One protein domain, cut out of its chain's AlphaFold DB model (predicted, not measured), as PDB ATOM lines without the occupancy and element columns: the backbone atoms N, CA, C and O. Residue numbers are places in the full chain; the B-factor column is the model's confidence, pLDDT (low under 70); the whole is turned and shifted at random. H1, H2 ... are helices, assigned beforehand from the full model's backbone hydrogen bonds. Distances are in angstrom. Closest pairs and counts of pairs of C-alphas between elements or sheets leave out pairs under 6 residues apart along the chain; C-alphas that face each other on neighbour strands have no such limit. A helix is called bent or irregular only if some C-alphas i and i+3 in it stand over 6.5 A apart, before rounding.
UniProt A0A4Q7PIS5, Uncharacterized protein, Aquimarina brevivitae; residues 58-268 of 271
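AT A GLANCE: This is residues 58 to 268 of the 271 residues of an uncharacterized protein of Aquimarina brevivitae (UniProt A0A4Q7PIS5). This is a helical body with H11 in its middle: H12 folds back beside H11 as a long hairpin, H5, H6, H7 and H9 stand round the other sides of H11, and H8 packs outside them on H7 and H9, with the chain running to and fro from H5 through H6, H7 and H8 to H9. H1 runs beside H9, H3 packs on H12, and H4 and H10 lie toward opposite ends of the long axis. The printed part has 211 residues, with twelve named helices, H1 to H12 in order, and no named strand; the class is all helix. It is compact, with a radius of gyration of the C-alphas of 16.1 A and spans of 48 by 36 by 36 A.

HOW THE PARTS SIT: H1, residues 59 to 69, touches H9, residues 182 to 199, at a shallow tilt of 11 degrees, the same way; the closest C-alphas, of Ile 68 and Gly 197, are 4.7 A apart. H2, residues 71 to 75, touches H3, residues 77 to 84, only at the corner, with the C-alphas of Phe 74 and Leu 80 closest at 5.6 A. H4, residues 93 to 101, touches residues 232 to 236 of H11, residues 219 to 238, closest at the C-alphas of Leu 93 and Thr 233, 6.0 A. H5, residues 108 to 120, H6, residues 126 to 135, H7, residues 141 to 154, and H8, residues 160 to 176, form with H9 and H11 an up-and-down bundle, each helix running against the one before it. H8 and H9, a hairpin, stand at 4 degrees, a shallow tilt, with the C-alphas of Val 174 and Arg 185 closest at 6.1 A. H9 touches H11 at a steep tilt of 50 degrees, closest at the C-alphas of Val 195 and Gly 224, 6.3 A. H12, residues 241 to 264, is the hub, touching H1, H3, H5, H11 and H10, residues 210 to 217. H11 and H12 form a hairpin at a shallow tilt of 29 degrees, with the C-alphas of Cys 237 and Phe 244 closest at 5.0 A. Every O i to N i+4 pair is within hydrogen-bond range in H1 to H6 and H8 to H10; the counts are 9 of 10 in H7, 18 of 20 in H12 and 7 of 16 in H11, where 9 of 17 O i to N i+3 pairs are within range.

IN THESE COORDINATES: H1 begins at C-alpha 59 (10.421, -10.861, -43.959). H8 is 24.5 A long and H9 25.5 A. H11, 26.1 A, is irregular: C-alphas 229 and 232 are 7.5 A apart, and it has a kink of 61 degrees near residue 232. H12, 34.8 A, is irregular too, with C-alphas 242 and 245 7.6 A apart, and ends at C-alpha 264 (38.931, -6.802, -60.476).

THE WHOLE: The two C-alphas farthest apart, of Gly 102 and Lys 208, are 48.7 A apart. The printed part has no cut and no long link. Its mean pLDDT is 84.3; residues 72 to 89, 202 to 208 and 239 to 242 are under 70.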
ATOM      1  N   GLY A  58       8.464 -11.903 -40.372       74.00
ATOM      2  CA  GLY A  58       9.340 -12.955 -40.911       74.00
ATOM      3  C   GLY A  58      10.009 -12.590 -42.246       74.00
ATOM      4  O   GLY A  58      10.558 -13.452 -42.933       74.00
ATOM      5  N   HIS A  59       9.952 -11.316 -42.649       79.12
ATOM      6  CA  HIS A  59      10.421 -10.861 -43.959       79.12
ATOM      7  C   HIS A  59      11.947 -10.898 -44.089       79.12
ATOM      8  O   HIS A  59      12.453 -11.055 -45.198       79.12
ATOM      9  N   ILE A  60      12.686 -10.780 -42.978       81.88
ATOM     10  CA  ILE A  60      14.146 -10.961 -42.967       81.88
ATOM     11  C   ILE A  60      14.500 -12.409 -43.311       81.88
ATOM     12  O   ILE A  60      15.364 -12.650 -44.150       81.88
ATOM     13  N   GLU A  61      13.817 -13.379 -42.706       84.88
ATOM     14  CA  GLU A  61      14.024 -14.804 -42.959       84.88
ATOM     15  C   GLU A  61      13.599 -15.192 -44.382       84.88
ATOM     16  O   GLU A  61      14.314 -15.936 -45.055       84.88
ATOM     17  N   GLU A  62      12.471 -14.663 -44.866       84.75
ATOM     18  CA  GLU A  62      12.014 -14.844 -46.250       84.75
ATOM     19  C   GLU A  62      13.014 -14.274 -47.259       84.75
ATOM     20  O   GLU A  62      13.362 -14.943 -48.237       84.75
ATOM     21  N   LEU A  63      13.501 -13.054 -47.016       85.12
ATOM     22  CA  LEU A  63      14.504 -12.409 -47.850       85.12
ATOM     23  C   LEU A  63      15.813 -13.198 -47.847       85.12
ATOM     24  O   LEU A  63      16.380 -13.435 -48.909       85.12
ATOM     25  N   GLU A  64      16.286 -13.626 -46.679       88.62
ATOM     26  CA  GLU A  64      17.491 -14.443 -46.551       88.62
ATOM     27  C   GLU A  64      17.356 -15.750 -47.335       88.62
ATOM     28  O   GLU A  64      18.225 -16.084 -48.140       88.62
ATOM     29  N   ALA A  65      16.238 -16.463 -47.175       87.31
ATOM     30  CA  ALA A  65      15.968 -17.682 -47.927       87.31
ATOM     31  C   ALA A  65      15.929 -17.423 -49.441       87.31
ATOM     32  O   ALA A  65      16.441 -18.230 -50.222       87.31
ATOM     33  N   ALA A  66      15.358 -16.296 -49.872       85.38
ATOM     34  CA  ALA A  66      15.325 -15.906 -51.274       85.38
ATOM     35  C   ALA A  66      16.715 -15.544 -51.817       85.38
ATOM     36  O   ALA A  66      17.064 -15.994 -52.905       85.38
ATOM     37  N   LEU A  67      17.522 -14.789 -51.071       86.38
ATOM     38  CA  LEU A  67      18.901 -14.462 -51.434       86.38
ATOM     39  C   LEU A  67      19.749 -15.731 -51.563       86.38
ATOM     40  O   LEU A  67      20.460 -15.887 -52.549       86.38
ATOM     41  N   ILE A  68      19.615 -16.672 -50.624       86.19
ATOM     42  CA  ILE A  68      20.294 -17.973 -50.674       86.19
ATOM     43  C   ILE A  68      19.829 -18.787 -51.886       86.19
ATOM     44  O   ILE A  68      20.649 -19.346 -52.609       86.19
ATOM     45  N   LYS A  69      18.518 -18.847 -52.145       84.88
ATOM     46  CA  LYS A  69      17.957 -19.579 -53.292       84.88
ATOM     47  C   LYS A  69      18.420 -19.007 -54.634       84.88
ATOM     48  O   LYS A  69      18.572 -19.759 -55.590       84.88
ATOM     49  N   ASN A  70      18.606 -17.692 -54.709       77.62
ATOM     50  CA  ASN A  70      19.083 -17.008 -55.908       77.62
ATOM     51  C   ASN A  70      20.608 -16.821 -55.905       77.62
ATOM     52  O   ASN A  70      21.126 -16.184 -56.815       77.62
ATOM     53  N   ALA A  71      21.336 -17.408 -54.945       75.31
ATOM     54  CA  ALA A  71      22.785 -17.261 -54.852       75.31
ATOM     55  C   ALA A  71      23.501 -17.710 -56.134       75.31
ATOM     56  O   ALA A  71      24.449 -17.067 -56.573       75.31
ATOM     57  N   ASP A  72      22.983 -18.746 -56.797       66.38
ATOM     58  CA  ASP A  72      23.525 -19.238 -58.065       66.38
ATOM     59  C   ASP A  72      23.481 -18.198 -59.196       66.38
ATOM     60  O   ASP A  72      24.337 -18.222 -60.078       66.38
ATOM     61  N   GLN A  73      22.547 -17.241 -59.156       65.62
ATOM     62  CA  GLN A  73      22.494 -16.135 -60.123       65.62
ATOM     63  C   GLN A  73      23.650 -15.149 -59.932       65.62
ATOM     64  O   GLN A  73      24.066 -14.499 -60.885       65.62
ATOM     65  N   PHE A  74      24.188 -15.054 -58.714       63.94
ATOM     66  CA  PHE A  74      25.348 -14.225 -58.407       63.94
ATOM     67  C   PHE A  74      26.689 -14.966 -58.654       63.94
ATOM     68  O   PHE A  74      27.744 -14.332 -58.623       63.94
ATOM     69  N   ASN A  75      26.681 -16.287 -58.920       61.41
ATOM     70  CA  ASN A  75      27.890 -17.099 -59.209       61.41
ATOM     71  C   ASN A  75      28.453 -16.874 -60.608       61.41
ATOM     72  O   ASN A  75      29.645 -17.092 -60.862       61.41
ATOM     73  N   ASP A  76      27.571 -16.504 -61.525       68.25
ATOM     74  CA  ASP A  76      27.900 -16.186 -62.895       68.25
ATOM     75  C   ASP A  76      27.948 -14.670 -63.031       68.25
ATOM     76  O   ASP A  76      26.920 -14.002 -62.980       68.25
ATOM     77  N   VAL A  77      29.145 -14.109 -63.183       65.50
ATOM     78  CA  VAL A  77      29.289 -12.659 -63.314       65.50
ATOM     79  C   VAL A  77      28.690 -12.151 -64.647       65.50
ATOM     80  O   VAL A  77      28.293 -10.990 -64.726       65.50
ATOM     81  N   GLU A  78      28.503 -13.020 -65.658       63.16
ATOM     82  CA  GLU A  78      27.713 -12.709 -66.870       63.16
ATOM     83  C   GLU A  78      26.214 -12.758 -66.546       63.16
ATOM     84  O   GLU A  78      25.439 -11.903 -66.977       63.16
ATOM     85  N   GLY A  79      25.806 -13.715 -65.713       62.47
ATOM     86  CA  GLY A  79      24.464 -13.795 -65.134       62.47
ATOM     87  C   GLY A  79      24.106 -12.570 -64.287       62.47
ATOM     88  O   GLY A  79      22.995 -12.058 -64.404       62.47
ATOM     89  N   LEU A  80      25.058 -12.025 -63.521       64.81
ATOM     90  CA  LEU A  80      24.914 -10.755 -62.805       64.81
ATOM     91  C   LEU A  80      24.599  -9.619 -63.774       64.81
ATOM     92  O   LEU A  80      23.627  -8.906 -63.557       64.81
ATOM     93  N   GLN A  81      25.358  -9.476 -64.865       65.38
ATOM     94  CA  GLN A  81      25.073  -8.462 -65.887       65.38
ATOM     95  C   GLN A  81      23.655  -8.609 -66.468       65.38
ATOM     96  O   GLN A  81      22.983  -7.607 -66.691       65.38
ATOM     97  N   GLN A  82      23.164  -9.838 -66.663       61.94
ATOM     98  CA  GLN A  82      21.807 -10.088 -67.169       61.94
ATOM     99  C   GLN A  82      20.704  -9.771 -66.148       61.94
ATOM    100  O   GLN A  82      19.656  -9.254 -66.532       61.94
ATOM    101  N   VAL A  83      20.922 -10.070 -64.862       61.38
ATOM    102  CA  VAL A  83      19.990  -9.740 -63.764       61.38
ATOM    103  C   VAL A  83      19.932  -8.231 -63.526       61.38
ATOM    104  O   VAL A  83      18.887  -7.689 -63.169       61.38
ATOM    105  N   VAL A  84      21.058  -7.561 -63.741       62.00
ATOM    106  CA  VAL A  84      21.236  -6.131 -63.516       62.00
ATOM    107  C   VAL A  84      20.725  -5.294 -64.694       62.00
ATOM    108  O   VAL A  84      20.142  -4.233 -64.477       62.00
ATOM    109  N   GLY A  85      20.886  -5.768 -65.934       64.00
ATOM    110  CA  GLY A  85      20.452  -5.052 -67.136       64.00
ATOM    111  C   GLY A  85      21.027  -3.630 -67.214       64.00
ATOM    112  O   GLY A  85      22.190  -3.408 -66.884       64.00
ATOM    113  N   ASP A  86      20.191  -2.661 -67.604       62.88
ATOM    114  CA  ASP A  86      20.532  -1.228 -67.664       62.88
ATOM    115  C   ASP A  86      20.282  -0.489 -66.328       62.88
ATOM    116  O   ASP A  86      20.057   0.726 -66.308       62.88
ATOM    117  N   TYR A  87      20.248  -1.200 -65.193       62.62
ATOM    118  CA  TYR A  87      19.984  -0.577 -63.895       62.62
ATOM    119  C   TYR A  87      21.039   0.489 -63.582       62.62
ATOM    120  O   TYR A  87      22.231   0.204 -63.489       62.62
ATOM    121  N   THR A  88      20.577   1.724 -63.390       63.78
ATOM    122  CA  THR A  88      21.399   2.836 -62.913       63.78
ATOM    123  C   THR A  88      20.956   3.161 -61.491       63.78
ATOM    124  O   THR A  88      19.786   3.498 -61.285       63.78
ATOM    125  N   PRO A  89      21.834   3.019 -60.491       63.62
ATOM    126  CA  PRO A  89      21.465   3.250 -59.107       63.62
ATOM    127  C   PRO A  89      21.167   4.728 -58.871       63.62
ATOM    128  O   PRO A  89      21.940   5.606 -59.250       63.62
ATOM    129  N   ASN A  90      20.064   4.994 -58.179       72.12
ATOM    130  CA  ASN A  90      19.755   6.335 -57.717       72.12
ATOM    131  C   ASN A  90      20.555   6.631 -56.437       72.12
ATOM    132  O   ASN A  90      20.267   6.085 -55.373       72.12
ATOM    133  N   LEU A  91      21.569   7.490 -56.535       75.00
ATOM    134  CA  LEU A  91      22.385   7.883 -55.385       75.00
ATOM    135  C   LEU A  91      21.683   8.912 -54.474       75.00
ATOM    136  O   LEU A  91      22.062   9.043 -53.312       75.00
ATOM    137  N   GLU A  92      20.616   9.583 -54.926       78.38
ATOM    138  CA  GLU A  92      19.824  10.495 -54.077       78.38
ATOM    139  C   GLU A  92      19.189   9.775 -52.876       78.38
ATOM    140  O   GLU A  92      18.870  10.404 -51.862       78.38
ATOM    141  N   LEU A  93      19.091   8.443 -52.943       79.56
ATOM    142  CA  LEU A  93      18.605   7.584 -51.865       79.56
ATOM    143  C   LEU A  93      19.402   7.742 -50.557       79.56
ATOM    144  O   LEU A  93      18.849   7.512 -49.482       79.56
ATOM    145  N   PHE A  94      20.667   8.183 -50.612       84.69
ATOM    146  CA  PHE A  94      21.426   8.537 -49.406       84.69
ATOM    147  C   PHE A  94      20.822   9.747 -48.686       84.69
ATOM    148  O   PHE A  94      20.591   9.695 -47.478       84.69
ATOM    149  N   ASN A  95      20.515  10.817 -49.423       86.19
ATOM    150  CA  ASN A  95      19.912  12.021 -48.853       86.19
ATOM    151  C   ASN A  95      18.456  11.799 -48.451       86.19
ATOM    152  O   ASN A  95      18.009  12.358 -47.454       86.19
ATOM    153  N   GLU A  96      17.719  10.943 -49.161       80.56
ATOM    154  CA  GLU A  96      16.421  10.471 -48.681       80.56
ATOM    155  C   GLU A  96      16.556   9.815 -47.310       80.56
ATOM    156  O   GLU A  96      15.956  10.290 -46.348       80.56
ATOM    157  N   TYR A  97      17.397   8.789 -47.194       81.81
ATOM    158  CA  TYR A  97      17.615   8.086 -45.935       81.81
ATOM    159  C   TYR A  97      18.031   9.020 -44.786       81.81
ATOM    160  O   TYR A  97      17.469   8.931 -43.692       81.81
ATOM    161  N   LEU A  98      18.948   9.961 -45.037       86.38
ATOM    162  CA  LEU A  98      19.379  10.956 -44.050       86.38
ATOM    163  C   LEU A  98      18.236  11.878 -43.614       86.38
ATOM    164  O   LEU A  98      18.000  12.016 -42.412       86.38
ATOM    165  N   ARG A  99      17.460  12.429 -44.558       83.19
ATOM    166  CA  ARG A  99      16.269  13.235 -44.235       83.19
ATOM    167  C   ARG A  99      15.303  12.469 -43.340       83.19
ATOM    168  O   ARG A  99      14.765  13.038 -42.393       83.19
ATOM    169  N   PHE A 100      15.097  11.181 -43.609       74.81
ATOM    170  CA  PHE A 100      14.201  10.351 -42.805       74.81
ATOM    171  C   PHE A 100      14.745  10.053 -41.403       74.81
ATOM    172  O   PHE A 100      13.951   9.987 -40.467       74.81
ATOM    173  N   LYS A 101      16.067   9.932 -41.222       78.88
ATOM    174  CA  LYS A 101      16.696   9.868 -39.888       78.88
ATOM    175  C   LYS A 101      16.617  11.191 -39.112       78.88
ATOM    176  O   LYS A 101      16.902  11.205 -37.919       78.88
ATOM    177  N   GLY A 102      16.228  12.287 -39.765       81.81
ATOM    178  CA  GLY A 102      16.306  13.636 -39.204       81.81
ATOM    179  C   GLY A 102      17.707  14.246 -39.297       81.81
ATOM    180  O   GLY A 102      17.989  15.232 -38.619       81.81
ATOM    181  N   GLU A 103      18.567  13.672 -40.138       88.69
ATOM    182  CA  GLU A 103      19.927  14.132 -40.384       88.69
ATOM    183  C   GLU A 103      19.991  15.102 -41.565       88.69
ATOM    184  O   GLU A 103      19.078  15.202 -42.393       88.69
ATOM    185  N   LYS A 104      21.095  15.848 -41.642       89.75
ATOM    186  CA  LYS A 104      21.343  16.766 -42.758       89.75
ATOM    187  C   LYS A 104      21.723  15.997 -44.016       89.75
ATOM    188  O   LYS A 104      22.437  15.003 -43.950       89.75
ATOM    189  N   GLU A 105      21.292  16.526 -45.155       91.31
ATOM    190  CA  GLU A 105      21.760  16.080 -46.463       91.31
ATOM    191  C   GLU A 105      23.276  16.269 -46.601       91.31
ATOM    192  O   GLU A 105      23.860  17.208 -46.048       91.31
ATOM    193  N   ILE A 106      23.887  15.378 -47.373       91.81
ATOM    194  CA  ILE A 106      25.304  15.384 -47.716       91.81
ATOM    195  C   ILE A 106      25.498  15.667 -49.205       91.81
ATOM    196  O   ILE A 106      24.582  15.535 -50.024       91.81
ATOM    197  N   ASP A 107      26.728  16.025 -49.560       92.38
ATOM    198  CA  ASP A 107      27.190  16.003 -50.943       92.38
ATOM    199  C   ASP A 107      27.378  14.540 -51.379       92.38
ATOM    200  O   ASP A 107      28.392  13.904 -51.079       92.38
ATOM    201  N   VAL A 108      26.357  13.998 -52.045       89.06
ATOM    202  CA  VAL A 108      26.298  12.594 -52.476       89.06
ATOM    203  C   VAL A 108      27.404  12.259 -53.474       89.06
ATOM    204  O   VAL A 108      27.937  11.151 -53.427       89.06
ATOM    205  N   GLU A 109      27.790  13.195 -54.345       87.62
ATOM    206  CA  GLU A 109      28.865  12.976 -55.314       87.62
ATOM    207  C   GLU A 109      30.212  12.849 -54.595       87.62
ATOM    208  O   GLU A 109      30.948  11.881 -54.801       87.62
ATOM    209  N   SER A 110      30.514  13.784 -53.690       90.38
ATOM    210  CA  SER A 110      31.744  13.741 -52.895       90.38
ATOM    211  C   SER A 110      31.805  12.504 -51.998       90.38
ATOM    212  O   SER A 110      32.837  11.826 -51.952       90.38
ATOM    213  N   PHE A 111      30.703  12.169 -51.322       92.25
ATOM    214  CA  PHE A 111      30.587  10.959 -50.507       92.25
ATOM    215  C   PHE A 111      30.833   9.700 -51.344       92.25
ATOM    216  O   PHE A 111      31.662   8.864 -50.979       92.25
ATOM    217  N   TYR A 112      30.201   9.615 -52.517       89.00
ATOM    218  CA  TYR A 112      30.395   8.532 -53.470       89.00
ATOM    219  C   TYR A 112      31.854   8.381 -53.902       89.00
ATOM    220  O   TYR A 112      32.417   7.289 -53.801       89.00
ATOM    221  N   VAL A 113      32.494   9.467 -54.341       88.88
ATOM    222  CA  VAL A 113      33.889   9.447 -54.795       88.88
ATOM    223  C   VAL A 113      34.832   9.012 -53.672       88.88
ATOM    224  O   VAL A 113      35.758   8.233 -53.913       88.88
ATOM    225  N   GLN A 114      34.612   9.477 -52.442       92.31
ATOM    226  CA  GLN A 114      35.411   9.070 -51.285       92.31
ATOM    227  C   GLN A 114      35.205   7.593 -50.940       92.31
ATOM    228  O   GLN A 114      36.186   6.867 -50.777       92.31
ATOM    229  N   GLY A 115      33.957   7.121 -50.927       91.44
ATOM    230  CA  GLY A 115      33.635   5.711 -50.716       91.44
ATOM    231  C   GLY A 115      34.301   4.814 -51.752       91.44
ATOM    232  O   GLY A 115      34.932   3.822 -51.394       91.44
ATOM    233  N   GLN A 116      34.275   5.210 -53.028       87.50
ATOM    234  CA  GLN A 116      34.971   4.483 -54.090       87.50
ATOM    235  C   GLN A 116      36.483   4.441 -53.899       87.50
ATOM    236  O   GLN A 116      37.096   3.395 -54.113       87.50
ATOM    237  N   ARG A 117      37.104   5.541 -53.465       90.31
ATOM    238  CA  ARG A 117      38.545   5.565 -53.167       90.31
ATOM    239  C   ARG A 117      38.906   4.616 -52.029       90.31
ATOM    240  O   ARG A 117      39.906   3.918 -52.133       90.31
ATOM    241  N   ILE A 118      38.097   4.565 -50.974       92.38
ATOM    242  CA  ILE A 118      38.326   3.652 -49.847       92.38
ATOM    243  C   ILE A 118      38.137   2.199 -50.283       92.38
ATOM    244  O   ILE A 118      38.977   1.352 -49.975       92.38
ATOM    245  N   LEU A 119      37.052   1.904 -51.008       89.00
ATOM    246  CA  LEU A 119      36.758   0.554 -51.482       89.00
ATOM    247  C   LEU A 119      37.853   0.070 -52.433       89.00
ATOM    248  O   LEU A 119      38.441  -0.960 -52.158       89.00
ATOM    249  N   SER A 120      38.226   0.842 -53.453       85.38
ATOM    250  CA  SER A 120      39.263   0.465 -54.434       85.38
ATOM    251  C   SER A 120      40.704   0.409 -53.902       85.38
ATOM    252  O   SER A 120      41.583  -0.091 -54.605       85.38
ATOM    253  N   ASN A 121      40.974   0.913 -52.693       87.75
ATOM    254  CA  ASN A 121      42.312   0.920 -52.104       87.75
ATOM    255  C   ASN A 121      42.548  -0.302 -51.198       87.75
ATOM    256  O   ASN A 121      42.012  -0.380 -50.085       87.75
ATOM    257  N   ASP A 122      43.428  -1.206 -51.640       84.12
ATOM    258  CA  ASP A 122      43.853  -2.403 -50.899       84.12
ATOM    259  C   ASP A 122      44.462  -2.080 -49.520       84.12
ATOM    260  O   ASP A 122      44.376  -2.895 -48.601       84.12
ATOM    261  N   GLU A 123      45.045  -0.889 -49.350       89.31
ATOM    262  CA  GLU A 123      45.668  -0.453 -48.092       89.31
ATOM    263  C   GLU A 123      44.690   0.232 -47.131       89.31
ATOM    264  O   GLU A 123      45.041   0.459 -45.973       89.31
ATOM    265  N   ALA A 124      43.464   0.542 -47.571       92.50
ATOM    266  CA  ALA A 124      42.515   1.235 -46.709       92.50
ATOM    267  C   ALA A 124      42.135   0.400 -45.469       92.50
ATOM    268  O   ALA A 124      42.032  -0.836 -45.473       92.50
ATOM    269  N   THR A 125      41.915   1.101 -44.373       95.38
ATOM    270  CA  THR A 125      41.596   0.532 -43.067       95.38
ATOM    271  C   THR A 125      40.091   0.550 -42.817       95.38
ATOM    272  O   THR A 125      39.346   1.299 -43.449       95.38
ATOM    273  N   VAL A 126      39.616  -0.301 -41.896       96.50
ATOM    274  CA  VAL A 126      38.192  -0.255 -41.503       96.50
ATOM    275  C   VAL A 126      37.874   1.065 -40.827       96.50
ATOM    276  O   VAL A 126      36.773   1.564 -40.997       96.50
ATOM    277  N   ASP A 127      38.849   1.649 -40.130       97.62
ATOM    278  CA  ASP A 127      38.700   2.936 -39.463       97.62
ATOM    279  C   ASP A 127      38.450   4.066 -40.466       97.62
ATOM    280  O   ASP A 127      37.513   4.829 -40.276       97.62
ATOM    281  N   GLU A 128      39.183   4.120 -41.584       97.38
ATOM    282  CA  GLU A 128      38.890   5.076 -42.667       97.38
ATOM    283  C   GLU A 128      37.484   4.875 -43.249       97.38
ATOM    284  O   GLU A 128      36.772   5.838 -43.530       97.38
ATOM    285  N   PHE A 129      37.062   3.620 -43.418       97.31
ATOM    286  CA  PHE A 129      35.748   3.299 -43.969       97.31
ATOM    287  C   PHE A 129      34.599   3.682 -43.033       97.31
ATOM    288  O   PHE A 129      33.637   4.314 -43.469       97.31
ATOM    289  N   ILE A 130      34.692   3.336 -41.747       97.88
ATOM    290  CA  ILE A 130      33.665   3.705 -40.769       97.88
ATOM    291  C   ILE A 130      33.697   5.201 -40.451       97.88
ATOM    292  O   ILE A 130      32.639   5.750 -40.173       97.88
ATOM    293  N   ASP A 131      34.848   5.876 -40.545       98.06
ATOM    294  CA  ASP A 131      34.938   7.334 -40.395       98.06
ATOM    295  C   ASP A 131      34.202   8.054 -41.530       98.06
ATOM    296  O   ASP A 131      33.412   8.960 -41.269       98.06
ATOM    297  N   LEU A 132      34.343   7.597 -42.782       97.44
ATOM    298  CA  LEU A 132      33.544   8.122 -43.895       97.44
ATOM    299  C   LEU A 132      32.038   7.972 -43.620       97.44
ATOM    300  O   LEU A 132      31.274   8.919 -43.804       97.44
ATOM    301  N   LEU A 133      31.606   6.788 -43.186       97.06
ATOM    302  CA  LEU A 133      30.194   6.505 -42.924       97.06
ATOM    303  C   LEU A 133      29.657   7.287 -41.712       97.06
ATOM    304  O   LEU A 133      28.554   7.831 -41.767       97.06
ATOM    305  N   GLY A 134      30.435   7.366 -40.633       97.00
ATOM    306  CA  GLY A 134      30.068   8.040 -39.389       97.00
ATOM    307  C   GLY A 134      30.072   9.560 -39.516       97.00
ATOM    308  O   GLY A 134      29.098  10.205 -39.137       97.00
ATOM    309  N   SER A 135      31.102  10.146 -40.133       96.25
ATOM    310  CA  SER A 135      31.195  11.601 -40.349       96.25
ATOM    311  C   SER A 135      30.071  12.160 -41.228       96.25
ATOM    312  O   SER A 135      29.711  13.331 -41.103       96.25
ATOM    313  N   ASN A 136      29.483  11.315 -42.081       95.62
ATOM    314  CA  ASN A 136      28.323  11.636 -42.914       95.62
ATOM    315  C   ASN A 136      26.984  11.198 -42.286       95.62
ATOM    316  O   ASN A 136      25.953  11.251 -42.951       95.62
ATOM    317  N   ASN A 137      26.978  10.772 -41.016       93.94
ATOM    318  CA  ASN A 137      25.802  10.323 -40.253       93.94
ATOM    319  C   ASN A 137      25.014   9.182 -40.918       93.94
ATOM    320  O   ASN A 137      23.817   8.998 -40.667       93.94
ATOM    321  N   ILE A 138      25.681   8.387 -41.754       93.75
ATOM    322  CA  ILE A 138      25.073   7.263 -42.460       93.75
ATOM    323  C   ILE A 138      24.656   6.193 -41.445       93.75
ATOM    324  O   ILE A 138      23.482   5.835 -41.350       93.75
ATOM    325  N   TYR A 139      25.583   5.773 -40.590       95.38
ATOM    326  CA  TYR A 139      25.344   4.801 -39.524       95.38
ATOM    327  C   TYR A 139      25.724   5.383 -38.167       95.38
ATOM    328  O   TYR A 139      26.557   6.282 -38.091       95.38
ATOM    329  N   THR A 140      25.106   4.879 -37.102       95.00
ATOM    330  CA  THR A 140      25.464   5.259 -35.729       95.00
ATOM    331  C   THR A 140      26.700   4.510 -35.240       95.00
ATOM    332  O   THR A 140      27.037   3.441 -35.753       95.00
ATOM    333  N   ASP A 141      27.357   5.035 -34.204       96.50
ATOM    334  CA  ASP A 141      28.555   4.422 -33.612       96.50
ATOM    335  C   ASP A 141      28.330   2.955 -33.223       96.50
ATOM    336  O   ASP A 141      29.195   2.109 -33.442       96.50
ATOM    337  N   ALA A 142      27.146   2.616 -32.704       96.56
ATOM    338  CA  ALA A 142      26.794   1.241 -32.360       96.56
ATOM    339  C   ALA A 142      26.777   0.315 -33.593       96.56
ATOM    340  O   ALA A 142      27.310  -0.796 -33.541       96.56
ATOM    341  N   GLN A 143      26.218   0.772 -34.721       97.38
ATOM    342  CA  GLN A 143      26.216   0.029 -35.988       97.38
ATOM    343  C   GLN A 143      27.634  -0.119 -36.557       97.38
ATOM    344  O   GLN A 143      28.021  -1.209 -36.986       97.38
ATOM    345  N   LEU A 144      28.425   0.957 -36.518       98.12
ATOM    346  CA  LEU A 144      29.805   0.974 -37.003       98.12
ATOM    347  C   LEU A 144      30.720   0.068 -36.167       98.12
ATOM    348  O   LEU A 144      31.525  -0.673 -36.728       98.12
ATOM    349  N   ASN A 145      30.551   0.048 -34.844       97.50
ATOM    350  CA  ASN A 145      31.292  -0.842 -33.946       97.50
ATOM    351  C   ASN A 145      30.937  -2.318 -34.173       97.50
ATOM    352  O   ASN A 145      31.824  -3.173 -34.170       97.50
ATOM    353  N   LEU A 146      29.659  -2.627 -34.421       97.56
ATOM    354  CA  LEU A 146      29.236  -3.977 -34.802       97.56
ATOM    355  C   LEU A 146      29.884  -4.410 -36.123       97.56
ATOM    356  O   LEU A 146      30.407  -5.523 -36.205       97.56
ATOM    357  N   PHE A 147      29.883  -3.538 -37.138       97.81
ATOM    358  CA  PHE A 147      30.557  -3.804 -38.410       97.81
ATOM    359  C   PHE A 147      32.061  -4.019 -38.218       97.81
ATOM    360  O   PHE A 147      32.601  -5.001 -38.719       97.81
ATOM    361  N   LYS A 148      32.731  -3.154 -37.448       97.12
ATOM    362  CA  LYS A 148      34.166  -3.264 -37.154       97.12
ATOM    363  C   LYS A 148      34.515  -4.599 -36.493       97.12
ATOM    364  O   LYS A 148      35.443  -5.270 -36.934       97.12
ATOM    365  N   GLY A 149      33.730  -5.030 -35.505       96.19
ATOM    366  CA  GLY A 149      33.927  -6.331 -34.862       96.19
ATOM    367  C   GLY A 149      33.727  -7.516 -35.815       96.19
ATOM    368  O   GLY A 149      34.422  -8.522 -35.704       96.19
ATOM    369  N   LEU A 150      32.807  -7.408 -36.780       96.19
ATOM    370  CA  LEU A 150      32.655  -8.416 -37.830       96.19
ATOM    371  C   LEU A 150      33.846  -8.393 -38.806       96.19
ATOM    372  O   LEU A 150      34.380  -9.444 -39.149       96.19
ATOM    373  N   ASP A 151      34.295  -7.208 -39.219       96.38
ATOM    374  CA  ASP A 151      35.420  -7.018 -40.135       96.38
ATOM    375  C   ASP A 151      36.724  -7.662 -39.631       96.38
ATOM    376  O   ASP A 151      37.399  -8.351 -40.400       96.38
ATOM    377  N   GLU A 152      37.038  -7.529 -38.339       94.19
ATOM    378  CA  GLU A 152      38.220  -8.147 -37.710       94.19
ATOM    379  C   GLU A 152      38.282  -9.673 -37.904       94.19
ATOM    380  O   GLU A 152      39.362 -10.255 -38.064       94.19
ATOM    381  N   VAL A 153      37.122 -10.330 -37.923       92.69
ATOM    382  CA  VAL A 153      37.013 -11.782 -38.102       92.69
ATOM    383  C   VAL A 153      36.980 -12.144 -39.586       92.69
ATOM    384  O   VAL A 153      37.689 -13.045 -40.034       92.69
ATOM    385  N   MET A 154      36.194 -11.418 -40.379       91.06
ATOM    386  CA  MET A 154      35.880 -11.782 -41.764       91.06
ATOM    387  C   MET A 154      37.031 -11.551 -42.750       91.06
ATOM    388  O   MET A 154      37.025 -12.138 -43.837       91.06
ATOM    389  N   ARG A 155      38.037 -10.747 -42.380       86.94
ATOM    390  CA  ARG A 155      39.295 -10.596 -43.136       86.94
ATOM    391  C   ARG A 155      40.185 -11.841 -43.109       86.94
ATOM    392  O   ARG A 155      41.118 -11.931 -43.905       86.94
ATOM    393  N   GLN A 156      39.940 -12.773 -42.192       86.25
ATOM    394  CA  GLN A 156      40.722 -13.999 -42.075       86.25
ATOM    395  C   GLN A 156      40.365 -14.993 -43.188       86.25
ATOM    396  O   GLN A 156      39.310 -14.904 -43.827       86.25
ATOM    397  N   ASP A 157      41.242 -15.974 -43.421       82.19
ATOM    398  CA  ASP A 157      40.937 -17.043 -44.366       82.19
ATOM    399  C   ASP A 157      40.038 -18.111 -43.728       82.19
ATOM    400  O   ASP A 157      40.513 -19.076 -43.132       82.19
ATOM    401  N   LEU A 158      38.724 -17.886 -43.796       85.06
ATOM    402  CA  LEU A 158      37.705 -18.754 -43.209       85.06
ATOM    403  C   LEU A 158      37.091 -19.688 -44.260       85.06
ATOM    404  O   LEU A 158      36.927 -19.338 -45.428       85.06
ATOM    405  N   THR A 159      36.674 -20.874 -43.821       86.69
ATOM    406  CA  THR A 159      35.818 -21.770 -44.613       86.69
ATOM    407  C   THR A 159      34.387 -21.231 -44.697       86.69
ATOM    408  O   THR A 159      33.962 -20.443 -43.852       86.69
ATOM    409  N   LYS A 160      33.596 -21.705 -45.669       86.62
ATOM    410  CA  LYS A 160      32.166 -21.368 -45.795       86.62
ATOM    411  C   LYS A 160      31.396 -21.514 -44.481       86.62
ATOM    412  O   LYS A 160      30.699 -20.589 -44.082       86.62
ATOM    413  N   ASP A 161      31.547 -22.643 -43.794       89.31
ATOM    414  CA  ASP A 161      30.820 -22.907 -42.548       89.31
ATOM    415  C   ASP A 161      31.270 -21.984 -41.411       89.31
ATOM    416  O   ASP A 161      30.464 -21.618 -40.561       89.31
ATOM    417  N   GLN A 162      32.551 -21.599 -41.383       92.06
ATOM    418  CA  GLN A 162      33.039 -20.584 -40.448       92.06
ATOM    419  C   GLN A 162      32.411 -19.227 -40.762       92.06
ATOM    420  O   GLN A 162      31.820 -18.632 -39.872       92.06
ATOM    421  N   TYR A 163      32.439 -18.797 -42.024       90.31
ATOM    422  CA  TYR A 163      31.787 -17.565 -42.473       90.31
ATOM    423  C   TYR A 163      30.303 -17.508 -42.081       90.31
ATOM    424  O   TYR A 163      29.855 -16.512 -41.520       90.31
ATOM    425  N   LEU A 164      29.545 -18.579 -42.330       92.19
ATOM    426  CA  LEU A 164      28.127 -18.644 -41.967       92.19
ATOM    427  C   LEU A 164      27.910 -18.525 -40.456       92.19
ATOM    428  O   LEU A 164      27.048 -17.759 -40.033       92.19
ATOM    429  N   ARG A 165      28.720 -19.219 -39.644       95.12
ATOM    430  CA  ARG A 165      28.642 -19.110 -38.180       95.12
ATOM    431  C   ARG A 165      28.944 -17.702 -37.682       95.12
ATOM    432  O   ARG A 165      28.264 -17.246 -36.771       95.12
ATOM    433  N   GLU A 166      29.922 -17.015 -38.265       95.31
ATOM    434  CA  GLU A 166      30.253 -15.644 -37.860       95.31
ATOM    435  C   GLU A 166      29.145 -14.651 -38.217       95.31
ATOM    436  O   GLU A 166      28.847 -13.752 -37.430       95.31
ATOM    437  N   VAL A 167      28.478 -14.841 -39.360       94.75
ATOM    438  CA  VAL A 167      27.310 -14.032 -39.733       94.75
ATOM    439  C   VAL A 167      26.111 -14.331 -38.832       94.75
ATOM    440  O   VAL A 167      25.435 -13.400 -38.397       94.75
ATOM    441  N   ASP A 168      25.858 -15.593 -38.482       94.81
ATOM    442  CA  ASP A 168      24.784 -15.944 -37.547       94.81
ATOM    443  C   ASP A 168      25.062 -15.391 -36.136       94.81
ATOM    444  O   ASP A 168      24.193 -14.753 -35.540       94.81
ATOM    445  N   ALA A 169      26.301 -15.504 -35.645       96.00
ATOM    446  CA  ALA A 169      26.723 -14.892 -34.384       96.00
ATOM    447  C   ALA A 169      26.611 -13.358 -34.420       96.00
ATOM    448  O   ALA A 169      26.251 -12.723 -33.429       96.00
ATOM    449  N   PHE A 170      26.888 -12.737 -35.566       96.88
ATOM    450  CA  PHE A 170      26.664 -11.310 -35.762       96.88
ATOM    451  C   PHE A 170      25.179 -10.936 -35.670       96.88
ATOM    452  O   PHE A 170      24.852  -9.977 -34.973       96.88
ATOM    453  N   LYS A 171      24.270 -11.706 -36.286       95.12
ATOM    454  CA  LYS A 171      22.813 -11.493 -36.164       95.12
ATOM    455  C   LYS A 171      22.339 -11.596 -34.713       95.12
ATOM    456  O   LYS A 171      21.512 -10.790 -34.278       95.12
ATOM    457  N   GLU A 172      22.877 -12.548 -33.952       94.62
ATOM    458  CA  GLU A 172      22.602 -12.670 -32.516       94.62
ATOM    459  C   GLU A 172      23.068 -11.425 -31.748       94.62
ATOM    460  O   GLU A 172      22.272 -10.834 -31.016       94.62
ATOM    461  N   ARG A 173      24.307 -10.963 -31.979       95.88
ATOM    462  CA  ARG A 173      24.840  -9.729 -31.370       95.88
ATOM    463  C   ARG A 173      23.989  -8.502 -31.707       95.88
ATOM    464  O   ARG A 173      23.660  -7.729 -30.817       95.88
ATOM    465  N   VAL A 174      23.587  -8.349 -32.970       95.62
ATOM    466  CA  VAL A 174      22.694  -7.272 -33.432       95.62
ATOM    467  C   VAL A 174      21.351  -7.307 -32.694       95.62
ATOM    468  O   VAL A 174      20.843  -6.270 -32.268       95.62
ATOM    469  N   THR A 175      20.781  -8.500 -32.505       91.56
ATOM    470  CA  THR A 175      19.490  -8.676 -31.822       91.56
ATOM    471  C   THR A 175      19.572  -8.343 -30.334       91.56
ATOM    472  O   THR A 175      18.618  -7.811 -29.770       91.56
ATOM    473  N   GLN A 176      20.711  -8.634 -29.707       91.38
ATOM    474  CA  GLN A 176      20.954  -8.394 -28.284       91.38
ATOM    475  C   GLN A 176      21.422  -6.965 -27.974       91.38
ATOM    476  O   GLN A 176      21.437  -6.587 -26.806       91.38
ATOM    477  N   GLN A 177      21.796  -6.167 -28.981       91.44
ATOM    478  CA  GLN A 177      22.310  -4.820 -28.753       91.44
ATOM    479  C   GLN A 177      21.180  -3.852 -28.373       91.44
ATOM    480  O   GLN A 177      20.323  -3.525 -29.202       91.44
ATOM    481  N   GLU A 178      21.180  -3.398 -27.118       88.44
ATOM    482  CA  GLU A 178      20.142  -2.523 -26.549       88.44
ATOM    483  C   GLU A 178      20.230  -1.078 -27.058       88.44
ATOM    484  O   GLU A 178      19.212  -0.399 -27.143       88.44
ATOM    485  N   GLU A 179      21.429  -0.624 -27.435       91.69
ATOM    486  CA  GLU A 179      21.667   0.730 -27.957       91.69
ATOM    487  C   GLU A 179      21.061   0.957 -29.349       91.69
ATOM    488  O   GLU A 179      20.818   2.100 -29.727       91.69
ATOM    489  N   LEU A 180      20.806  -0.116 -30.110       91.62
ATOM    490  CA  LEU A 180      20.174  -0.010 -31.421       91.62
ATOM    491  C   LEU A 180      18.663   0.151 -31.271       91.62
ATOM    492  O   LEU A 180      17.980  -0.705 -30.697       91.62
ATOM    493  N   SER A 181      18.120   1.188 -31.901       88.12
ATOM    494  CA  SER A 181      16.694   1.248 -32.202       88.12
ATOM    495  C   SER A 181      16.273   0.066 -33.087       88.12
ATOM    496  O   SER A 181      17.085  -0.578 -33.760       88.12
ATOM    497  N   LEU A 182      14.969  -0.231 -33.109       85.75
ATOM    498  CA  LEU A 182      14.429  -1.335 -33.909       85.75
ATOM    499  C   LEU A 182      14.779  -1.191 -35.396       85.75
ATOM    500  O   LEU A 182      15.112  -2.169 -36.063       85.75
ATOM    501  N   SER A 183      14.740   0.034 -35.909       84.12
ATOM    502  CA  SER A 183      15.054   0.312 -37.301       84.12
ATOM    503  C   SER A 183      16.537   0.102 -37.617       84.12
ATOM    504  O   SER A 183      16.859  -0.560 -38.602       84.12
ATOM    505  N   GLU A 184      17.447   0.574 -36.763       89.62
ATOM    506  CA  GLU A 184      18.889   0.336 -36.905       89.62
ATOM    507  C   GLU A 184      19.227  -1.151 -36.826       89.62
ATOM    508  O   GLU A 184      20.028  -1.649 -37.620       89.62
ATOM    509  N   ARG A 185      18.580  -1.875 -35.909       91.12
ATOM    510  CA  ARG A 185      18.700  -3.329 -35.798       91.12
ATOM    511  C   ARG A 185      18.275  -4.013 -37.094       91.12
ATOM    512  O   ARG A 185      19.020  -4.843 -37.608       91.12
ATOM    513  N   ASN A 186      17.133  -3.631 -37.662       88.44
ATOM    514  CA  ASN A 186      16.638  -4.215 -38.910       88.44
ATOM    515  C   ASN A 186      17.539  -3.894 -40.108       88.44
ATOM    516  O   ASN A 186      17.737  -4.760 -40.956       88.44
ATOM    517  N   VAL A 187      18.158  -2.710 -40.149       90.75
ATOM    518  CA  VAL A 187      19.198  -2.377 -41.141       90.75
ATOM    519  C   VAL A 187      20.396  -3.321 -41.010       90.75
ATOM    520  O   VAL A 187      20.831  -3.898 -42.006       90.75
ATOM    521  N   MET A 188      20.900  -3.554 -39.794       94.69
ATOM    522  CA  MET A 188      22.030  -4.471 -39.585       94.69
ATOM    523  C   MET A 188      21.670  -5.939 -39.870       94.69
ATOM    524  O   MET A 188      22.516  -6.700 -40.339       94.69
ATOM    525  N   LEU A 189      20.423  -6.351 -39.629       93.00
ATOM    526  CA  LEU A 189      19.939  -7.687 -39.988       93.00
ATOM    527  C   LEU A 189      19.779  -7.851 -41.500       93.00
ATOM    528  O   LEU A 189      20.185  -8.881 -42.033       93.00
ATOM    529  N   LEU A 190      19.266  -6.832 -42.195       91.38
ATOM    530  CA  LEU A 190      19.223  -6.795 -43.657       91.38
ATOM    531  C   LEU A 190      20.634  -6.949 -44.235       91.38
ATOM    532  O   LEU A 190      20.851  -7.786 -45.110       91.38
ATOM    533  N   TYR A 191      21.600  -6.202 -43.698       94.50
ATOM    534  CA  TYR A 191      23.008  -6.342 -44.060       94.50
ATOM    535  C   TYR A 191      23.510  -7.775 -43.869       94.50
ATOM    536  O   TYR A 191      24.056  -8.365 -44.801       94.50
ATOM    537  N   ALA A 192      23.282  -8.362 -42.692       94.50
ATOM    538  CA  ALA A 192      23.705  -9.726 -42.401       94.50
ATOM    539  C   ALA A 192      23.095 -10.745 -43.376       94.50
ATOM    540  O   ALA A 192      23.804 -11.628 -43.854       94.50
ATOM    541  N   SER A 193      21.811 -10.612 -43.716       91.19
ATOM    542  CA  SER A 193      21.137 -11.497 -44.671       91.19
ATOM    543  C   SER A 193      21.666 -11.337 -46.099       91.19
ATOM    544  O   SER A 193      21.833 -12.340 -46.791       91.19
ATOM    545  N   VAL A 194      22.007 -10.115 -46.525       90.88
ATOM    546  CA  VAL A 194      22.680  -9.857 -47.813       90.88
ATOM    547  C   VAL A 194      24.062 -10.510 -47.849       90.88
ATOM    548  O   VAL A 194      24.350 -11.280 -48.766       90.88
ATOM    549  N   VAL A 195      24.888 -10.289 -46.821       91.94
ATOM    550  CA  VAL A 195      26.209 -10.931 -46.693       91.94
ATOM    551  C   VAL A 195      26.077 -12.453 -46.685       91.94
ATOM    552  O   VAL A 195      26.842 -13.148 -47.355       91.94
ATOM    553  N   LYS A 196      25.085 -12.991 -45.968       90.38
ATOM    554  CA  LYS A 196      24.812 -14.428 -45.937       90.38
ATOM    555  C   LYS A 196      24.452 -14.955 -47.317       90.38
ATOM    556  O   LYS A 196      25.040 -15.947 -47.730       90.38
ATOM    557  N   GLY A 197      23.572 -14.272 -48.049       87.31
ATOM    558  CA  GLY A 197      23.258 -14.579 -49.444       87.31
ATOM    559  C   GLY A 197      24.514 -14.673 -50.308       87.31
ATOM    560  O   GLY A 197      24.724 -15.687 -50.971       87.31
ATOM    561  N   PHE A 198      25.403 -13.681 -50.204       85.62
ATOM    562  CA  PHE A 198      26.689 -13.686 -50.899       85.62
ATOM    563  C   PHE A 198      27.586 -14.867 -50.501       85.62
ATOM    564  O   PHE A 198      28.186 -15.488 -51.364       85.62
ATOM    565  N   ILE A 199      27.645 -15.300 -49.238       85.94
ATOM    566  CA  ILE A 199      28.454 -16.482 -48.854       85.94
ATOM    567  C   ILE A 199      28.027 -17.761 -49.600       85.94
ATOM    568  O   ILE A 199      28.856 -18.648 -49.846       85.94
ATOM    569  N   TYR A 200      26.744 -17.878 -49.960       80.12
ATOM    570  CA  TYR A 200      26.238 -19.015 -50.729       80.12
ATOM    571  C   TYR A 200      26.616 -18.972 -52.203       80.12
ATOM    572  O   TYR A 200      26.482 -20.003 -52.862       80.12
ATOM    573  N   THR A 201      27.125 -17.849 -52.707       74.62
ATOM    574  CA  THR A 201      27.456 -17.717 -54.117       74.62
ATOM    575  C   THR A 201      28.767 -18.456 -54.407       74.62
ATOM    576  O   THR A 201      29.843 -17.913 -54.156       74.62
ATOM    577  N   ASP A 202      28.687 -19.733 -54.817       56.22
ATOM    578  CA  ASP A 202      29.763 -20.690 -55.165       56.22
ATOM    579  C   ASP A 202      30.970 -20.716 -54.209       56.22
ATOM    580  O   ASP A 202      32.018 -21.303 -54.485       56.22
ATOM    581  N   HIS A 203      30.826 -20.065 -53.059       54.94
ATOM    582  CA  HIS A 203      31.885 -19.704 -52.149       54.94
ATOM    583  C   HIS A 203      33.143 -19.132 -52.838       54.94
ATOM    584  O   HIS A 203      34.242 -19.641 -52.645       54.94
ATOM    585  N   PHE A 204      32.995 -18.086 -53.662       55.50
ATOM    586  CA  PHE A 204      34.054 -17.114 -54.008       55.50
ATOM    587  C   PHE A 204      35.467 -17.639 -54.296       55.50
ATOM    588  O   PHE A 204      36.446 -16.983 -53.982       55.50
ATOM    589  N   THR A 205      35.613 -18.822 -54.875       56.25
ATOM    590  CA  THR A 205      35.751 -19.037 -56.315       56.25
ATOM    591  C   THR A 205      36.507 -20.346 -56.501       56.25
ATOM    592  O   THR A 205      37.721 -20.396 -56.310       56.25
ATOM    593  N   ALA A 206      35.823 -21.414 -56.893       53.69
ATOM    594  CA  ALA A 206      36.402 -22.755 -57.036       53.69
ATOM    595  C   ALA A 206      37.411 -22.928 -58.215       53.69
ATOM    596  O   ALA A 206      37.567 -24.029 -58.723       53.69
ATOM    597  N   GLU A 207      38.080 -21.838 -58.624       59.50
ATOM    598  CA  GLU A 207      39.118 -21.629 -59.653       59.50
ATOM    599  C   GLU A 207      38.930 -22.241 -61.051       59.50
ATOM    600  O   GLU A 207      38.862 -23.454 -61.202       59.50
ATOM    601  N   LYS A 208      39.026 -21.368 -62.082       58.88
ATOM    602  CA  LYS A 208      39.721 -21.615 -63.379       58.88
ATOM    603  C   LYS A 208      40.225 -20.338 -64.103       58.88
ATOM    604  O   LYS A 208      40.886 -20.474 -65.129       58.88
ATOM    605  N   ASN A 209      39.935 -19.109 -63.639       74.94
ATOM    606  CA  ASN A 209      40.385 -17.873 -64.307       74.94
ATOM    607  C   ASN A 209      40.746 -16.735 -63.325       74.94
ATOM    608  O   ASN A 209      40.322 -16.742 -62.169       74.94
ATOM    609  N   LYS A 210      41.518 -15.752 -63.814       83.12
ATOM    610  CA  LYS A 210      42.053 -14.621 -63.029       83.12
ATOM    611  C   LYS A 210      40.971 -13.776 -62.350       83.12
ATOM    612  O   LYS A 210      41.172 -13.324 -61.228       83.12
ATOM    613  N   CYS A 211      39.833 -13.568 -63.016       80.44
ATOM    614  CA  CYS A 211      38.709 -12.793 -62.485       80.44
ATOM    615  C   CYS A 211      38.225 -13.374 -61.157       80.44
ATOM    616  O   CYS A 211      38.154 -12.691 -60.138       80.44
ATOM    617  N   LYS A 212      37.986 -14.685 -61.167       80.44
ATOM    618  CA  LYS A 212      37.536 -15.431 -60.004       80.44
ATOM    619  C   LYS A 212      38.561 -15.377 -58.861       80.44
ATOM    620  O   LYS A 212      38.214 -15.031 -57.737       80.44
ATOM    621  N   GLU A 213      39.838 -15.592 -59.161       83.12
ATOM    622  CA  GLU A 213      40.914 -15.483 -58.166       83.12
ATOM    623  C   GLU A 213      40.982 -14.091 -57.508       83.12
ATOM    624  O   GLU A 213      41.120 -13.983 -56.287       83.12
ATOM    625  N   CYS A 214      40.815 -13.022 -58.293       85.75
ATOM    626  CA  CYS A 214      40.740 -11.662 -57.764       85.75
ATOM    627  C   CYS A 214      39.547 -11.478 -56.816       85.75
ATOM    628  O   CYS A 214      39.715 -10.968 -55.705       85.75
ATOM    629  N   MET A 215      38.358 -11.949 -57.210       85.12
ATOM    630  CA  MET A 215      37.168 -11.887 -56.358       85.12
ATOM    631  C   MET A 215      37.378 -12.629 -55.036       85.12
ATOM    632  O   MET A 215      36.975 -12.125 -53.993       85.12
ATOM    633  N   ARG A 216      38.052 -13.787 -55.054       83.25
ATOM    634  CA  ARG A 216      38.401 -14.536 -53.836       83.25
ATOM    635  C   ARG A 216      39.274 -13.730 -52.897       83.25
ATOM    636  O   ARG A 216      38.988 -13.656 -51.703       83.25
ATOM    637  N   LYS A 217      40.344 -13.143 -53.437       85.25
ATOM    638  CA  LYS A 217      41.312 -12.350 -52.673       85.25
ATOM    639  C   LYS A 217      40.652 -11.124 -52.037       85.25
ATOM    640  O   LYS A 217      40.964 -10.787 -50.902       85.25
ATOM    641  N   ASN A 218      39.706 -10.511 -52.746       86.62
ATOM    642  CA  ASN A 218      39.024  -9.286 -52.331       86.62
ATOM    643  C   ASN A 218      37.611  -9.521 -51.775       86.62
ATOM    644  O   ASN A 218      36.851  -8.569 -51.609       86.62
ATOM    645  N   ARG A 219      37.244 -10.771 -51.455       86.62
ATOM    646  CA  ARG A 219      35.856 -11.161 -51.145       86.62
ATOM    647  C   ARG A 219      35.218 -10.308 -50.056       86.62
ATOM    648  O   ARG A 219      34.079  -9.880 -50.196       86.62
ATOM    649  N   TRP A 220      35.957 -10.017 -48.988       90.50
ATOM    650  CA  TRP A 220      35.412  -9.251 -47.874       90.50
ATOM    651  C   TRP A 220      35.261  -7.759 -48.200       90.50
ATOM    652  O   TRP A 220      34.295  -7.134 -47.772       90.50
ATOM    653  N   ARG A 221      36.140  -7.194 -49.035       89.50
ATOM    654  CA  ARG A 221      35.961  -5.827 -49.545       89.50
ATOM    655  C   ARG A 221      34.759  -5.740 -50.490       89.50
ATOM    656  O   ARG A 221      33.930  -4.853 -50.327       89.50
ATOM    657  N   ILE A 222      34.614  -6.696 -51.406       87.31
ATOM    658  CA  ILE A 222      33.524  -6.717 -52.392       87.31
ATOM    659  C   ILE A 222      32.165  -6.955 -51.711       87.31
ATOM    660  O   ILE A 222      31.253  -6.144 -51.844       87.31
ATOM    661  N   PHE A 223      32.031  -8.048 -50.958       88.69
ATOM    662  CA  PHE A 223      30.739  -8.516 -50.436       88.69
ATOM    663  C   PHE A 223      30.471  -8.121 -48.984       88.69
ATOM    664  O   PHE A 223      29.328  -8.175 -48.548       88.69
ATOM    665  N   GLY A 224      31.501  -7.736 -48.228       92.69
ATOM    666  CA  GLY A 224      31.365  -7.237 -46.859       92.69
ATOM    667  C   GLY A 224      31.238  -5.720 -46.830       92.69
ATOM    668  O   GLY A 224      30.190  -5.199 -46.453       92.69
ATOM    669  N   TRP A 225      32.292  -5.014 -47.250       95.06
ATOM    670  CA  TRP A 225      32.323  -3.547 -47.234       95.06
ATOM    671  C   TRP A 225      31.412  -2.955 -48.301       95.06
ATOM    672  O   TRP A 225      30.623  -2.071 -47.989       95.06
ATOM    673  N   GLY A 226      31.469  -3.471 -49.533       92.25
ATOM    674  CA  GLY A 226      30.586  -3.034 -50.613       92.25
ATOM    675  C   GLY A 226      29.111  -3.191 -50.242       92.25
ATOM    676  O   GLY A 226      28.345  -2.240 -50.365       92.25
ATOM    677  N   ALA A 227      28.715  -4.347 -49.697       92.19
ATOM    678  CA  ALA A 227      27.341  -4.553 -49.242       92.19
ATOM    679  C   ALA A 227      26.940  -3.597 -48.108       92.19
ATOM    680  O   ALA A 227      25.810  -3.121 -48.105       92.19
ATOM    681  N   PHE A 228      27.845  -3.297 -47.166       95.25
ATOM    682  CA  PHE A 228      27.557  -2.360 -46.078       95.25
ATOM    683  C   PHE A 228      27.420  -0.926 -46.592       95.25
ATOM    684  O   PHE A 228      26.453  -0.253 -46.267       95.25
ATOM    685  N   TYR A 229      28.331  -0.491 -47.464       92.50
ATOM    686  CA  TYR A 229      28.313   0.838 -48.074       92.50
ATOM    687  C   TYR A 229      27.032   1.091 -48.884       92.50
ATOM    688  O   TYR A 229      26.432   2.162 -48.805       92.50
ATOM    689  N   TRP A 230      26.583   0.085 -49.638       89.06
ATOM    690  CA  TRP A 230      25.436   0.205 -50.540       89.06
ATOM    691  C   TRP A 230      24.093  -0.193 -49.931       89.06
ATOM    692  O   TRP A 230      23.056  -0.048 -50.581       89.06
ATOM    693  N   LEU A 231      24.081  -0.648 -48.680       90.31
ATOM    694  CA  LEU A 231      22.900  -1.161 -47.988       90.31
ATOM    695  C   LEU A 231      21.711  -0.193 -48.019       90.31
ATOM    696  O   LEU A 231      20.572  -0.625 -48.171       90.31
ATOM    697  N   ILE A 232      21.962   1.114 -47.908       85.00
ATOM    698  CA  ILE A 232      20.903   2.135 -47.879       85.00
ATOM    699  C   ILE A 232      20.091   2.165 -49.169       85.00
ATOM    700  O   ILE A 232      18.880   2.371 -49.129       85.00
ATOM    701  N   THR A 233      20.722   1.862 -50.299       83.12
ATOM    702  CA  THR A 233      20.039   1.797 -51.596       83.12
ATOM    703  C   THR A 233      19.071   0.610 -51.696       83.12
ATOM    704  O   THR A 233      18.156   0.636 -52.515       83.12
ATOM    705  N   LEU A 234      19.213  -0.404 -50.828       82.62
ATOM    706  CA  LEU A 234      18.283  -1.534 -50.727       82.62
ATOM    707  C   LEU A 234      17.028  -1.180 -49.933       82.62
ATOM    708  O   LEU A 234      16.000  -1.835 -50.093       82.62
ATOM    709  N   ILE A 235      17.090  -0.170 -49.063       78.06
ATOM    710  CA  ILE A 235      15.985   0.117 -48.152       78.06
ATOM    711  C   ILE A 235      14.718   0.554 -48.911       78.06
ATOM    712  O   ILE A 235      13.653   0.005 -48.626       78.06
ATOM    713  N   PRO A 236      14.797   1.412 -49.950       75.31
ATOM    714  CA  PRO A 236      13.674   1.728 -50.838       75.31
ATOM    715  C   PRO A 236      12.977   0.506 -51.455       75.31
ATOM    716  O   PRO A 236      11.761   0.526 -51.657       75.31
ATOM    717  N   CYS A 237      13.695  -0.596 -51.699       77.88
ATOM    718  CA  CYS A 237      13.079  -1.811 -52.231       77.88
ATOM    719  C   CYS A 237      12.032  -2.399 -51.286       77.88
ATOM    720  O   CYS A 237      11.035  -2.934 -51.767       77.88
ATOM    721  N   ILE A 238      12.197  -2.258 -49.967       73.38
ATOM    722  CA  ILE A 238      11.236  -2.744 -48.960       73.38
ATOM    723  C   ILE A 238       9.855  -2.084 -49.151       73.38
ATOM    724  O   ILE A 238       8.827  -2.693 -48.867       73.38
ATOM    725  N   PHE A 239       9.813  -0.890 -49.751       67.69
ATOM    726  CA  PHE A 239       8.592  -0.126 -50.034       67.69
ATOM    727  C   PHE A 239       7.911  -0.505 -51.353       67.69
ATOM    728  O   PHE A 239       6.799  -0.058 -51.624       67.69
ATOM    729  N   SER A 240       8.535  -1.351 -52.179       64.25
ATOM    730  CA  SER A 240       7.989  -1.758 -53.486       64.25
ATOM    731  C   SER A 240       6.867  -2.813 -53.399       64.25
ATOM    732  O   SER A 240       6.386  -3.314 -54.418       64.25
ATOM    733  N   GLY A 241       6.409  -3.141 -52.185       67.88
ATOM    734  CA  GLY A 241       5.319  -4.084 -51.941       67.88
ATOM    735  C   GLY A 241       5.728  -5.530 -52.265       67.88
ATOM    736  O   GLY A 241       6.848  -5.922 -51.948       67.88
ATOM    737  N   PRO A 242       4.872  -6.356 -52.900       66.69
ATOM    738  CA  PRO A 242       5.155  -7.781 -53.123       66.69
ATOM    739  C   PRO A 242       6.381  -8.060 -54.017       66.69
ATOM    740  O   PRO A 242       6.821  -9.204 -54.104       66.69
ATOM    741  N   GLY A 243       6.942  -7.037 -54.672       73.31
ATOM    742  CA  GLY A 243       8.168  -7.126 -55.471       73.31
ATOM    743  C   GLY A 243       9.471  -6.873 -54.702       73.31
ATOM    744  O   GLY A 243      10.537  -6.941 -55.315       73.31
ATOM    745  N   PHE A 244       9.423  -6.599 -53.391       78.12
ATOM    746  CA  PHE A 244      10.596  -6.139 -52.638       78.12
ATOM    747  C   PHE A 244      11.785  -7.098 -52.698       78.12
ATOM    748  O   PHE A 244      12.914  -6.656 -52.897       78.12
ATOM    749  N   ILE A 245      11.538  -8.408 -52.611       79.19
ATOM    750  CA  ILE A 245      12.585  -9.435 -52.681       79.19
ATOM    751  C   ILE A 245      13.324  -9.362 -54.020       79.19
ATOM    752  O   ILE A 245      14.552  -9.368 -54.048       79.19
ATOM    753  N   ALA A 246      12.589  -9.254 -55.131       78.56
ATOM    754  CA  ALA A 246      13.185  -9.155 -56.461       78.56
ATOM    755  C   ALA A 246      13.989  -7.854 -56.623       78.56
ATOM    756  O   ALA A 246      15.090  -7.884 -57.167       78.56
ATOM    757  N   CYS A 247      13.483  -6.735 -56.093       80.94
ATOM    758  CA  CYS A 247      14.196  -5.456 -56.086       80.94
ATOM    759  C   CYS A 247      15.501  -5.525 -55.278       80.94
ATOM    760  O   CYS A 247      16.539  -5.064 -55.759       80.94
ATOM    761  N   ILE A 248      15.481  -6.139 -54.086       84.00
ATOM    762  CA  ILE A 248      16.683  -6.305 -53.254       84.00
ATOM    763  C   ILE A 248      17.704  -7.199 -53.959       84.00
ATOM    764  O   ILE A 248      18.877  -6.842 -53.999       84.00
ATOM    765  N   ILE A 249      17.277  -8.319 -54.552       80.94
ATOM    766  CA  ILE A 249      18.163  -9.217 -55.311       80.94
ATOM    767  C   ILE A 249      18.825  -8.471 -56.475       80.94
ATOM    768  O   ILE A 249      20.045  -8.531 -56.615       80.94
ATOM    769  N   ALA A 250      18.049  -7.731 -57.274       79.81
ATOM    770  CA  ALA A 250      18.575  -6.977 -58.412       79.81
ATOM    771  C   ALA A 250      19.555  -5.876 -57.973       79.81
ATOM    772  O   ALA A 250      20.659  -5.776 -58.507       79.81
ATOM    773  N   THR A 251      19.189  -5.093 -56.955       83.69
ATOM    774  CA  THR A 251      20.013  -3.978 -56.464       83.69
ATOM    775  C   THR A 251      21.292  -4.482 -55.787       83.69
ATOM    776  O   THR A 251      22.376  -3.963 -56.045       83.69
ATOM    777  N   ALA A 252      21.211  -5.542 -54.976       85.31
ATOM    778  CA  ALA A 252      22.387  -6.177 -54.381       85.31
ATOM    779  C   ALA A 252      23.304  -6.786 -55.456       85.31
ATOM    780  O   ALA A 252      24.524  -6.641 -55.375       85.31
ATOM    781  N   GLY A 253      22.726  -7.408 -56.489       82.88
ATOM    782  CA  GLY A 253      23.457  -7.916 -57.650       82.88
ATOM    783  C   GLY A 253      24.196  -6.816 -58.419       82.88
ATOM    784  O   GLY A 253      25.371  -6.996 -58.743       82.88
ATOM    785  N   PHE A 254      23.558  -5.659 -58.643       83.38
ATOM    786  CA  PHE A 254      24.195  -4.499 -59.283       83.38
ATOM    787  C   PHE A 254      25.425  -4.055 -58.492       83.38
ATOM    788  O   PHE A 254      26.511  -3.920 -59.053       83.38
ATOM    789  N   TRP A 255      25.282  -3.869 -57.179       85.12
ATOM    790  CA  TRP A 255      26.385  -3.379 -56.354       85.12
ATOM    791  C   TRP A 255      27.513  -4.386 -56.189       85.12
ATOM    792  O   TRP A 255      28.678  -3.990 -56.160       85.12
ATOM    793  N   ALA A 256      27.191  -5.680 -56.149       84.81
ATOM    794  CA  ALA A 256      28.186  -6.739 -56.212       84.81
ATOM    795  C   ALA A 256      28.983  -6.674 -57.522       84.81
ATOM    796  O   ALA A 256      30.212  -6.636 -57.485       84.81
ATOM    797  N   LEU A 257      28.305  -6.596 -58.673       81.81
ATOM    798  CA  LEU A 257      28.948  -6.469 -59.985       81.81
ATOM    799  C   LEU A 257      29.822  -5.214 -60.069       81.81
ATOM    800  O   LEU A 257      30.959  -5.267 -60.539       81.81
ATOM    801  N   TYR A 258      29.308  -4.092 -59.575       82.38
ATOM    802  CA  TYR A 258      30.027  -2.831 -59.543       82.38
ATOM    803  C   TYR A 258      31.289  -2.920 -58.667       82.38
ATOM    804  O   TYR A 258      32.375  -2.543 -59.105       82.38
ATOM    805  N   ALA A 259      31.192  -3.496 -57.466       84.75
ATOM    806  CA  ALA A 259      32.351  -3.716 -56.603       84.75
ATOM    807  C   ALA A 259      33.371  -4.679 -57.243       84.75
ATOM    808  O   ALA A 259      34.573  -4.421 -57.193       84.75
ATOM    809  N   ILE A 260      32.923  -5.742 -57.922       83.69
ATOM    810  CA  ILE A 260      33.810  -6.623 -58.702       83.69
ATOM    811  C   ILE A 260      34.542  -5.822 -59.783       83.69
ATOM    812  O   ILE A 260      35.750  -5.973 -59.925       83.69
ATOM    813  N   LYS A 261      33.851  -4.943 -60.516       81.50
ATOM    814  CA  LYS A 261      34.475  -4.090 -61.536       81.50
ATOM    815  C   LYS A 261      35.567  -3.204 -60.943       81.50
ATOM    816  O   LYS A 261      36.668  -3.156 -61.479       81.50
ATOM    817  N   VAL A 262      35.280  -2.554 -59.819       80.81
ATOM    818  CA  VAL A 262      36.223  -1.666 -59.126       80.81
ATOM    819  C   VAL A 262      37.475  -2.416 -58.661       80.81
ATOM    820  O   VAL A 262      38.585  -1.918 -58.821       80.81
ATOM    821  N   HIS A 263      37.312  -3.624 -58.121       82.00
ATOM    822  CA  HIS A 263      38.419  -4.393 -57.548       82.00
ATOM    823  C   HIS A 263      39.148  -5.301 -58.542       82.00
ATOM    824  O   HIS A 263      40.293  -5.682 -58.299       82.00
ATOM    825  N   CYS A 264      38.486  -5.704 -59.626       83.94
ATOM    826  CA  CYS A 264      38.931  -6.802 -60.476       83.94
ATOM    827  C   CYS A 264      38.862  -6.512 -61.981       83.94
ATOM    828  O   CYS A 264      39.063  -7.453 -62.745       83.94
ATOM    829  N   SER A 265      38.658  -5.271 -62.446       79.12
ATOM    830  CA  SER A 265      38.598  -4.929 -63.887       79.12
ATOM    831  C   SER A 265      39.751  -5.521 -64.715       79.12
ATOM    832  O   SER A 265      39.523  -6.158 -65.741       79.12
ATOM    833  N   GLY A 266      40.995  -5.419 -64.233       76.62
ATOM    834  CA  GLY A 266      42.172  -5.983 -64.913       76.62
ATOM    835  C   GLY A 266      42.214  -7.520 -64.956       76.62
ATOM    836  O   GLY A 266      42.917  -8.110 -65.777       76.62
ATOM    837  N   ALA A 267      41.457  -8.188 -64.085       79.38
ATOM    838  CA  ALA A 267      41.321  -9.641 -64.034       79.38
ATOM    839  C   ALA A 267      40.025 -10.141 -64.708       79.38
ATOM    840  O   ALA A 267      39.971 -11.297 -65.138       79.38
ATOM    841  N   CYS A 268      39.019  -9.269 -64.826       76.19
ATOM    842  CA  CYS A 268      37.685  -9.485 -65.383       76.19
ATOM    843  C   CYS A 268      37.446  -8.556 -66.597       76.19
ATOM    844  O   CYS A 268      36.626  -7.647 -66.515       76.19
TER     845      CYS A 268